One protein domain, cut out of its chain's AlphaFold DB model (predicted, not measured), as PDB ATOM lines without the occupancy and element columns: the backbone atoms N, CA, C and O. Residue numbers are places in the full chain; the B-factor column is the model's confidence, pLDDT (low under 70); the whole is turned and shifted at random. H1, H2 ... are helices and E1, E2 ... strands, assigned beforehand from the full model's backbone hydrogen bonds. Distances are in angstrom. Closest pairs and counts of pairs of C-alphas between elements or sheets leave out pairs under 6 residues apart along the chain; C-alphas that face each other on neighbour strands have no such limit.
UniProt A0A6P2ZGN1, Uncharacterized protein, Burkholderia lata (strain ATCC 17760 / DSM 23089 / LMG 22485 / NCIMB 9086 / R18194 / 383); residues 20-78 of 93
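Overview. This is residues 20 to 78 of the 93 residues of an uncharacterized protein of Burkholderia lata (strain ATCC 17760 / DSM 23089 / LMG 22485 / NCIMB 9086 / R18194 / 383) (UniProt A0A6P2ZGN1). A small sheet of three strands makes the middle, with the short helix H1 at one end, near the start of E1, and the longer H2 set slantwise at the other end, near the start of E2 and the end of E3. The printed part has 59 residues, with elements in the order H1, E1, E2, E3, H2; the sheet's order is E1, E2, E3, all antiparallel, and the class is mixed, helices and strands. The whole is only just compact, close to loose, with a radius of gyration of the C-alphas of 12.3 A and spans of 33 by 25 by 14 A.

Along the chain. After residues 20 to 27, H1 holds residues 28 to 34, with C-alpha 28 at (63.956, -26.725, 20.142). E1 holds residues 37 to 43 and is 19.6 A long; E2, residues 46 to 53, is 22.9 A long. E3 holds residues 56 to 60. H2, residues 65 to 78, is 19.8 A long, with C-alpha 78 at (39.931, -10.855, 3.546).

Arrangement. E1, E2 and E3 form a meander, each strand the antiparallel neighbour of the one before. In the hairpin of E1 and E2, N 39 and O 50 are within hydrogen-bond range at 2.9 A; in that of E2 and E3, N 51 and O 58 are at 2.9 A. H1 only grazes the sheet; its closest C-alphas to E1 are those of Ala 31 and Tyr 37, 5.9 A. H2 is on the sheet at a height of 8.8 A and lies over E2; the closest C-alphas of the two are those of Gly 46 and Ile 68, 6.8 A. On the local plane H2 runs slantwise to the strands, only just, at 59 degrees to E2. H1 and H2 are apart. In both helices every O i to N i+4 pair is within hydrogen-bond range.

Size, cuts and confidence. The C-alphas farthest apart, those of Val 29 and Leu 78, are 35.8 A apart. The printed part has no cut, and the four links between named elements are tight. Mean pLDDT of the printed part is 82.3; residues 25 to 37 and residue 54 are under 70.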
ATOM      1  N   PRO A  20      51.953 -22.842  24.421       89.00
ATOM      2  CA  PRO A  20      52.675 -24.104  24.361       89.00
ATOM      3  C   PRO A  20      51.812 -25.212  23.754       89.00
ATOM      4  O   PRO A  20      50.614 -25.306  24.053       89.00
ATOM      5  N   HIS A  21      52.422 -26.055  22.932       85.50
ATOM      6  CA  HIS A  21      51.790 -27.230  22.367       85.50
ATOM      7  C   HIS A  21      51.347 -28.183  23.493       85.50
ATOM      8  O   HIS A  21      52.156 -28.524  24.364       85.50
ATOM      9  N   PRO A  22      50.092 -28.668  23.494       81.44
ATOM     10  CA  PRO A  22      49.554 -29.497  24.579       81.44
ATOM     11  C   PRO A  22      50.328 -30.807  24.785       81.44
ATOM     12  O   PRO A  22      50.500 -31.246  25.920       81.44
ATOM     13  N   ASP A  23      50.851 -31.385  23.702       80.19
ATOM     14  CA  ASP A  23      51.663 -32.611  23.743       80.19
ATOM     15  C   ASP A  23      53.163 -32.369  24.013       80.19
ATOM     16  O   ASP A  23      53.958 -33.305  23.960       80.19
ATOM     17  N   GLY A  24      53.574 -31.127  24.297       71.56
ATOM     18  CA  GLY A  24      54.971 -30.796  24.604       71.56
ATOM     19  C   GLY A  24      55.919 -30.856  23.400       71.56
ATOM     20  O   GLY A  24      57.116 -31.061  23.576       71.56
ATOM     21  N   LEU A  25      55.398 -30.674  22.182       69.06
ATOM     22  CA  LEU A  25      56.169 -30.733  20.931       69.06
ATOM     23  C   LEU A  25      57.007 -29.472  20.643       69.06
ATOM     24  O   LEU A  25      57.700 -29.424  19.632       69.06
ATOM     25  N   ASP A  26      57.006 -28.479  21.536       67.31
ATOM     26  CA  ASP A  26      57.756 -27.219  21.386       67.31
ATOM     27  C   ASP A  26      59.282 -27.369  21.586       67.31
ATOM     28  O   ASP A  26      59.996 -26.371  21.724       67.31
ATOM     29  N   GLU A  27      59.813 -28.595  21.672       66.19
ATOM     30  CA  GLU A  27      61.232 -28.809  21.952       66.19
ATOM     31  C   GLU A  27      62.124 -28.246  20.825       66.19
ATOM     32  O   GLU A  27      62.044 -28.701  19.678       66.19
ATOM     33  N   PRO A  28      63.070 -27.334  21.136       60.94
ATOM     34  CA  PRO A  28      63.956 -26.725  20.142       60.94
ATOM     35  C   PRO A  28      64.760 -27.744  19.329       60.94
ATOM     36  O   PRO A  28      65.104 -27.488  18.180       60.94
ATOM     37  N   VAL A  29      65.057 -28.905  19.919       61.12
ATOM     38  CA  VAL A  29      65.781 -30.001  19.263       61.12
ATOM     39  C   VAL A  29      64.968 -30.593  18.109       61.12
ATOM     40  O   VAL A  29      65.546 -30.908  17.071       61.12
ATOM     41  N   VAL A  30      63.642 -30.692  18.247       60.94
ATOM     42  CA  VAL A  30      62.749 -31.214  17.201       60.94
ATOM     43  C   VAL A  30      62.660 -30.217  16.047       60.94
ATOM     44  O   VAL A  30      62.944 -30.598  14.912       60.94
ATOM     45  N   ALA A  31      62.396 -28.941  16.341       58.78
ATOM     46  CA  ALA A  31      62.341 -27.873  15.337       58.78
ATOM     47  C   ALA A  31      63.664 -27.727  14.556       58.78
ATOM     48  O   ALA A  31      63.667 -27.684  13.326       58.78
ATOM     49  N   LEU A  32      64.808 -27.749  15.257       57.03
ATOM     50  CA  LEU A  32      66.140 -27.686  14.640       57.03
ATOM     51  C   LEU A  32      66.484 -28.935  13.817       57.03
ATOM     52  O   LEU A  32      67.235 -28.837  12.851       57.03
ATOM     53  N   SER A  33      65.972 -30.110  14.195       59.03
ATOM     54  CA  SER A  33      66.227 -31.356  13.459       59.03
ATOM     55  C   SER A  33      65.391 -31.502  12.184       59.03
ATOM     56  O   SER A  33      65.774 -32.272  11.305       59.03
ATOM     57  N   GLN A  34      64.262 -30.789  12.092       57.72
ATOM     58  CA  GLN A  34      63.312 -30.907  10.983       57.72
ATOM     59  C   GLN A  34      63.353 -29.731  10.003       57.72
ATOM     60  O   GLN A  34      62.703 -29.819   8.967       57.72
ATOM     61  N   ASP A  35      64.120 -28.673  10.295       57.56
ATOM     62  CA  ASP A  35      64.147 -27.428   9.507       57.56
ATOM     63  C   ASP A  35      62.724 -26.865   9.288       57.56
ATOM     64  O   ASP A  35      62.358 -26.379   8.216       57.56
ATOM     65  N   ARG A  36      61.895 -27.013  10.330       62.06
ATOM     66  CA  ARG A  36      60.465 -26.690  10.371       62.06
ATOM     67  C   ARG A  36      60.168 -25.833  11.583       62.06
ATOM     68  O   ARG A  36      60.640 -26.127  12.687       62.06
ATOM     69  N   TYR A  37      59.364 -24.797  11.390       66.12
ATOM     70  CA  TYR A  37      58.826 -24.012  12.489       66.12
ATOM     71  C   TYR A  37      57.386 -24.442  12.766       66.12
ATOM     72  O   TYR A  37      56.467 -24.099  12.028       66.12
ATOM     73  N   PHE A  38      57.201 -25.165  13.870       78.06
ATOM     74  CA  PHE A  38      55.885 -25.514  14.393       78.06
ATOM     75  C   PHE A  38      55.490 -24.531  15.489       78.06
ATOM     76  O   PHE A  38      56.271 -24.245  16.399       78.06
ATOM     77  N   SER A  39      54.265 -24.023  15.430       86.31
ATOM     78  CA  SER A  39      53.707 -23.214  16.512       86.31
ATOM     79  C   SER A  39      52.236 -23.517  16.730       86.31
ATOM     80  O   SER A  39      51.470 -23.630  15.776       86.31
ATOM     81  N   TYR A  40      51.845 -23.618  17.998       90.88
ATOM     82  CA  TYR A  40      50.472 -23.880  18.406       90.88
ATOM     83  C   TYR A  40      49.781 -22.579  18.831       90.88
ATOM     84  O   TYR A  40      50.333 -21.761  19.575       90.88
ATOM     85  N   TRP A  41      48.563 -22.371  18.344       94.31
ATOM     86  CA  TRP A  41      47.807 -21.134  18.510       94.31
ATOM     87  C   TRP A  41      46.398 -21.428  18.998       94.31
ATOM     88  O   TRP A  41      45.775 -22.417  18.618       94.31
ATOM     89  N   THR A  42      45.864 -20.539  19.830       95.19
ATOM     90  CA  THR A  42      44.489 -20.627  20.325       95.19
ATOM     91  C   THR A  42      43.758 -19.303  20.166       95.19
ATOM     92  O   THR A  42      44.357 -18.231  20.252       95.19
ATOM     93  N   TYR A  43      42.457 -19.375  19.926       95.56
ATOM     94  CA  TYR A  43      41.544 -18.241  19.828       95.56
ATOM     95  C   TYR A  43      40.173 -18.635  20.393       95.56
ATOM     96  O   TYR A  43      39.951 -19.775  20.797       95.56
ATOM     97  N   ALA A  44      39.222 -17.699  20.428       94.62
ATOM     98  CA  ALA A  44      37.941 -17.892  21.116       94.62
ATOM     99  C   ALA A  44      37.137 -19.134  20.677       94.62
ATOM    100  O   ALA A  44      36.314 -19.619  21.452       94.62
ATOM    101  N   ARG A  45      37.340 -19.632  19.448       93.38
ATOM    102  CA  ARG A  45      36.583 -20.766  18.892       93.38
ATOM    103  C   ARG A  45      37.383 -22.061  18.768       93.38
ATOM    104  O   ARG A  45      36.800 -23.065  18.375       93.38
ATOM    105  N   GLY A  46      38.669 -22.071  19.109       94.19
ATOM    106  CA  GLY A  46      39.457 -23.297  19.043       94.19
ATOM    107  C   GLY A  46      40.956 -23.065  18.978       94.19
ATOM    108  O   GLY A  46      41.463 -22.003  19.336       94.19
ATOM    109  N   SER A  47      41.670 -24.087  18.527       94.25
ATOM    110  CA  SER A  47      43.124 -24.070  18.417       94.25
ATOM    111  C   SER A  47      43.576 -24.711  17.115       94.25
ATOM    112  O   SER A  47      42.874 -25.552  16.552       94.25
ATOM    113  N   TYR A  48      44.734 -24.285  16.634       93.56
ATOM    114  CA  TYR A  48      45.331 -24.753  15.393       93.56
ATOM    115  C   TYR A  48      46.855 -24.657  15.470       93.56
ATOM    116  O   TYR A  48      47.414 -23.932  16.295       93.56
ATOM    117  N   GLU A  49      47.521 -25.370  14.582       91.69
ATOM    118  CA  GLU A  49      48.965 -25.358  14.398       91.69
ATOM    119  C   GLU A  49      49.308 -24.645  13.097       91.69
ATOM    120  O   GLU A  49      48.565 -24.728  12.119       91.69
ATOM    121  N   ILE A  50      50.440 -23.951  13.096       89.94
ATOM    122  CA  ILE A  50      51.117 -23.507  11.882       89.94
ATOM    123  C   ILE A  50      52.408 -24.312  11.788       89.94
ATOM    124  O   ILE A  50      53.240 -24.221  12.695       89.94
ATOM    125  N   ASP A  51      52.544 -25.073  10.707       85.75
ATOM    126  CA  ASP A  51      53.783 -25.720  10.275       85.75
ATOM    127  C   ASP A  51      54.316 -24.930   9.079       85.75
ATOM    128  O   ASP A  51      53.737 -24.962   7.992       85.75
ATOM    129  N   ASP A  52      55.358 -24.142   9.321       77.12
ATOM    130  CA  ASP A  52      56.090 -23.410   8.294       77.12
ATOM    131  C   ASP A  52      57.339 -24.231   7.945       77.12
ATOM    132  O   ASP A  52      58.332 -24.231   8.688       77.12
ATOM    133  N   ASP A  53      57.250 -24.993   6.852       71.31
ATOM    134  CA  ASP A  53      58.356 -25.765   6.295       71.31
ATOM    135  C   ASP A  53      58.984 -25.048   5.090       71.31
ATOM    136  O   ASP A  53      58.444 -24.094   4.532       71.31
ATOM    137  N   ILE A  54      60.173 -25.498   4.673       67.56
ATOM    138  CA  ILE A  54      60.926 -24.887   3.560       67.56
ATOM    139  C   ILE A  54      60.108 -24.790   2.257       67.56
ATOM    140  O   ILE A  54      60.401 -23.948   1.402       67.56
ATOM    141  N   TRP A  55      59.114 -25.656   2.077       70.56
ATOM    142  CA  TRP A  55      58.372 -25.840   0.834       70.56
ATOM    143  C   TRP A  55      56.933 -25.327   0.903       70.56
ATOM    144  O   TRP A  55      56.301 -25.183  -0.149       70.56
ATOM    145  N   GLY A  56      56.415 -25.015   2.089       76.25
ATOM    146  CA  GLY A  56      55.045 -24.575   2.271       76.25
ATOM    147  C   GLY A  56      54.684 -24.257   3.718       76.25
ATOM    148  O   GLY A  56      55.364 -24.625   4.667       76.25
ATOM    149  N   LEU A  57      53.548 -23.578   3.857       81.94
ATOM    150  CA  LEU A  57      52.942 -23.275   5.144       81.94
ATOM    151  C   LEU A  57      51.621 -24.028   5.261       81.94
ATOM    152  O   LEU A  57      50.710 -23.837   4.450       81.94
ATOM    153  N   PHE A  58      51.511 -24.856   6.290       86.56
ATOM    154  CA  PHE A  58      50.331 -25.647   6.594       86.56
ATOM    155  C   PHE A  58      49.669 -25.122   7.859       86.56
ATOM    156  O   PHE A  58      50.335 -24.766   8.830       86.56
ATOM    157  N   VAL A  59      48.338 -25.082   7.842       88.12
ATOM    158  CA  VAL A  59      47.537 -24.733   9.014       88.12
ATOM    159  C   VAL A  59      46.598 -25.886   9.325       88.12
ATOM    160  O   VAL A  59      45.727 -26.216   8.517       88.12
ATOM    161  N   THR A  60      46.780 -26.516  10.480       88.38
ATOM    162  CA  THR A  60      46.060 -27.733  10.873       88.38
ATOM    163  C   THR A  60      45.259 -27.503  12.144       88.38
ATOM    164  O   THR A  60      45.708 -26.858  13.080       88.38
ATOM    165  N   ALA A  61      44.044 -28.044  12.193       89.62
ATOM    166  CA  ALA A  61      43.201 -28.023  13.385       89.62
ATOM    167  C   ALA A  61      42.718 -29.445  13.675       89.62
ATOM    168  O   ALA A  61      42.048 -30.052  12.841       89.62
ATOM    169  N   SER A  62      43.066 -29.995  14.834       81.31
ATOM    170  CA  SER A  62      42.758 -31.386  15.194       81.31
ATOM    171  C   SER A  62      41.335 -31.573  15.739       81.31
ATOM    172  O   SER A  62      40.780 -32.670  15.660       81.31
ATOM    173  N   ILE A  63      40.712 -30.504  16.245       83.12
ATOM    174  CA  ILE A  63      39.357 -30.490  16.818       83.12
ATOM    175  C   ILE A  63      38.522 -29.435  16.089       83.12
ATOM    176  O   ILE A  63      39.011 -28.341  15.850       83.12
ATOM    177  N   ASP A  64      37.267 -29.757  15.744       85.00
ATOM    178  CA  ASP A  64      36.356 -28.866  14.990       85.00
ATOM    179  C   ASP A  64      37.007 -28.275  13.719       85.00
ATOM    180  O   ASP A  64      36.893 -27.090  13.398       85.00
ATOM    181  N   ASN A  65      37.726 -29.145  12.997       88.00
ATOM    182  CA  ASN A  65      38.577 -28.781  11.867       88.00
ATOM    183  C   ASN A  65      37.851 -27.905  10.835       88.00
ATOM    184  O   ASN A  65      38.367 -26.863  10.451       88.00
ATOM    185  N   ALA A  66      36.633 -28.282  10.436       90.25
ATOM    186  CA  ALA A  66      35.895 -27.570   9.394       90.25
ATOM    187  C   ALA A  66      35.596 -26.108   9.768       90.25
ATOM    188  O   ALA A  66      35.756 -25.214   8.938       90.25
ATOM    189  N   SER A  67      35.182 -25.853  11.013       93.25
ATOM    190  CA  SER A  67      34.855 -24.504  11.480       93.25
ATOM    191  C   SER A  67      36.100 -23.629  11.595       93.25
ATOM    192  O   SER A  67      36.080 -22.470  11.180       93.25
ATOM    193  N   ILE A  68      37.181 -24.189  12.141       94.31
ATOM    194  CA  ILE A  68      38.443 -23.472  12.346       94.31
ATOM    195  C   ILE A  68      39.111 -23.171  11.002       94.31
ATOM    196  O   ILE A  68      39.521 -22.036  10.761       94.31
ATOM    197  N   VAL A  69      39.149 -24.143  10.088       92.50
ATOM    198  CA  VAL A  69      39.662 -23.940   8.726       92.50
ATOM    199  C   VAL A  69      38.852 -22.862   8.007       92.50
ATOM    200  O   VAL A  69      39.446 -21.973   7.408       92.50
ATOM    201  N   ALA A  70      37.521 -22.855   8.124       94.19
ATOM    202  CA  ALA A  70      36.693 -21.815   7.509       94.19
ATOM    203  C   ALA A  70      36.983 -20.404   8.063       94.19
ATOM    204  O   ALA A  70      36.994 -19.430   7.303       94.19
ATOM    205  N   ASP A  71      37.235 -20.273   9.369       96.38
ATOM    206  CA  ASP A  71      37.622 -18.996   9.984       96.38
ATOM    207  C   ASP A  71      38.979 -18.505   9.465       96.38
ATOM    208  O   ASP A  71      39.124 -17.327   9.127       96.38
ATOM    209  N   ILE A  72      39.952 -19.412   9.367       95.06
ATOM    210  CA  ILE A  72      41.306 -19.137   8.876       95.06
ATOM    211  C   ILE A  72      41.273 -18.758   7.396       95.06
ATOM    212  O   ILE A  72      41.801 -17.710   7.025       95.06
ATOM    213  N   GLU A  73      40.591 -19.538   6.557       94.56
ATOM    214  CA  GLU A  73      40.391 -19.222   5.138       94.56
ATOM    215  C   GLU A  73      39.798 -17.823   4.975       94.56
ATOM    216  O   GLU A  73      40.324 -16.996   4.227       94.56
ATOM    217  N   LYS A  74      38.728 -17.520   5.716       96.56
ATOM    218  CA  LYS A  74      38.090 -16.204   5.674       96.56
ATOM    219  C   LYS A  74      39.058 -15.095   6.088       96.56
ATOM    220  O   LYS A  74      39.115 -14.073   5.405       96.56
ATOM    221  N   ALA A  75      39.805 -15.279   7.176       96.50
ATOM    222  CA  ALA A  75      40.784 -14.304   7.653       96.50
ATOM    223  C   ALA A  75      41.865 -14.016   6.598       96.50
ATOM    224  O   ALA A  75      42.147 -12.851   6.309       96.50
ATOM    225  N   LEU A  76      42.417 -15.057   5.972       94.75
ATOM    226  CA  LEU A  76      43.447 -14.926   4.939       94.75
ATOM    227  C   LEU A  76      42.903 -14.247   3.678       94.75
ATOM    228  O   LEU A  76      43.495 -13.278   3.193       94.75
ATOM    229  N   LEU A  77      41.751 -14.693   3.174       95.44
ATOM    230  CA  LEU A  77      41.141 -14.157   1.953       95.44
ATOM    231  C   LEU A  77      40.748 -12.680   2.096       95.44
ATOM    232  O   LEU A  77      40.926 -11.904   1.156       95.44
ATOM    233  N   LEU A  78      40.283 -12.255   3.277       96.25
ATOM    234  CA  LEU A  78      39.931 -10.855   3.546       96.25
ATOM    235  C   LEU A  78      41.117  -9.889   3.419       96.25
ATOM    236  O   LEU A  78      40.905  -8.699   3.184       96.25
TER     237      LEU A  78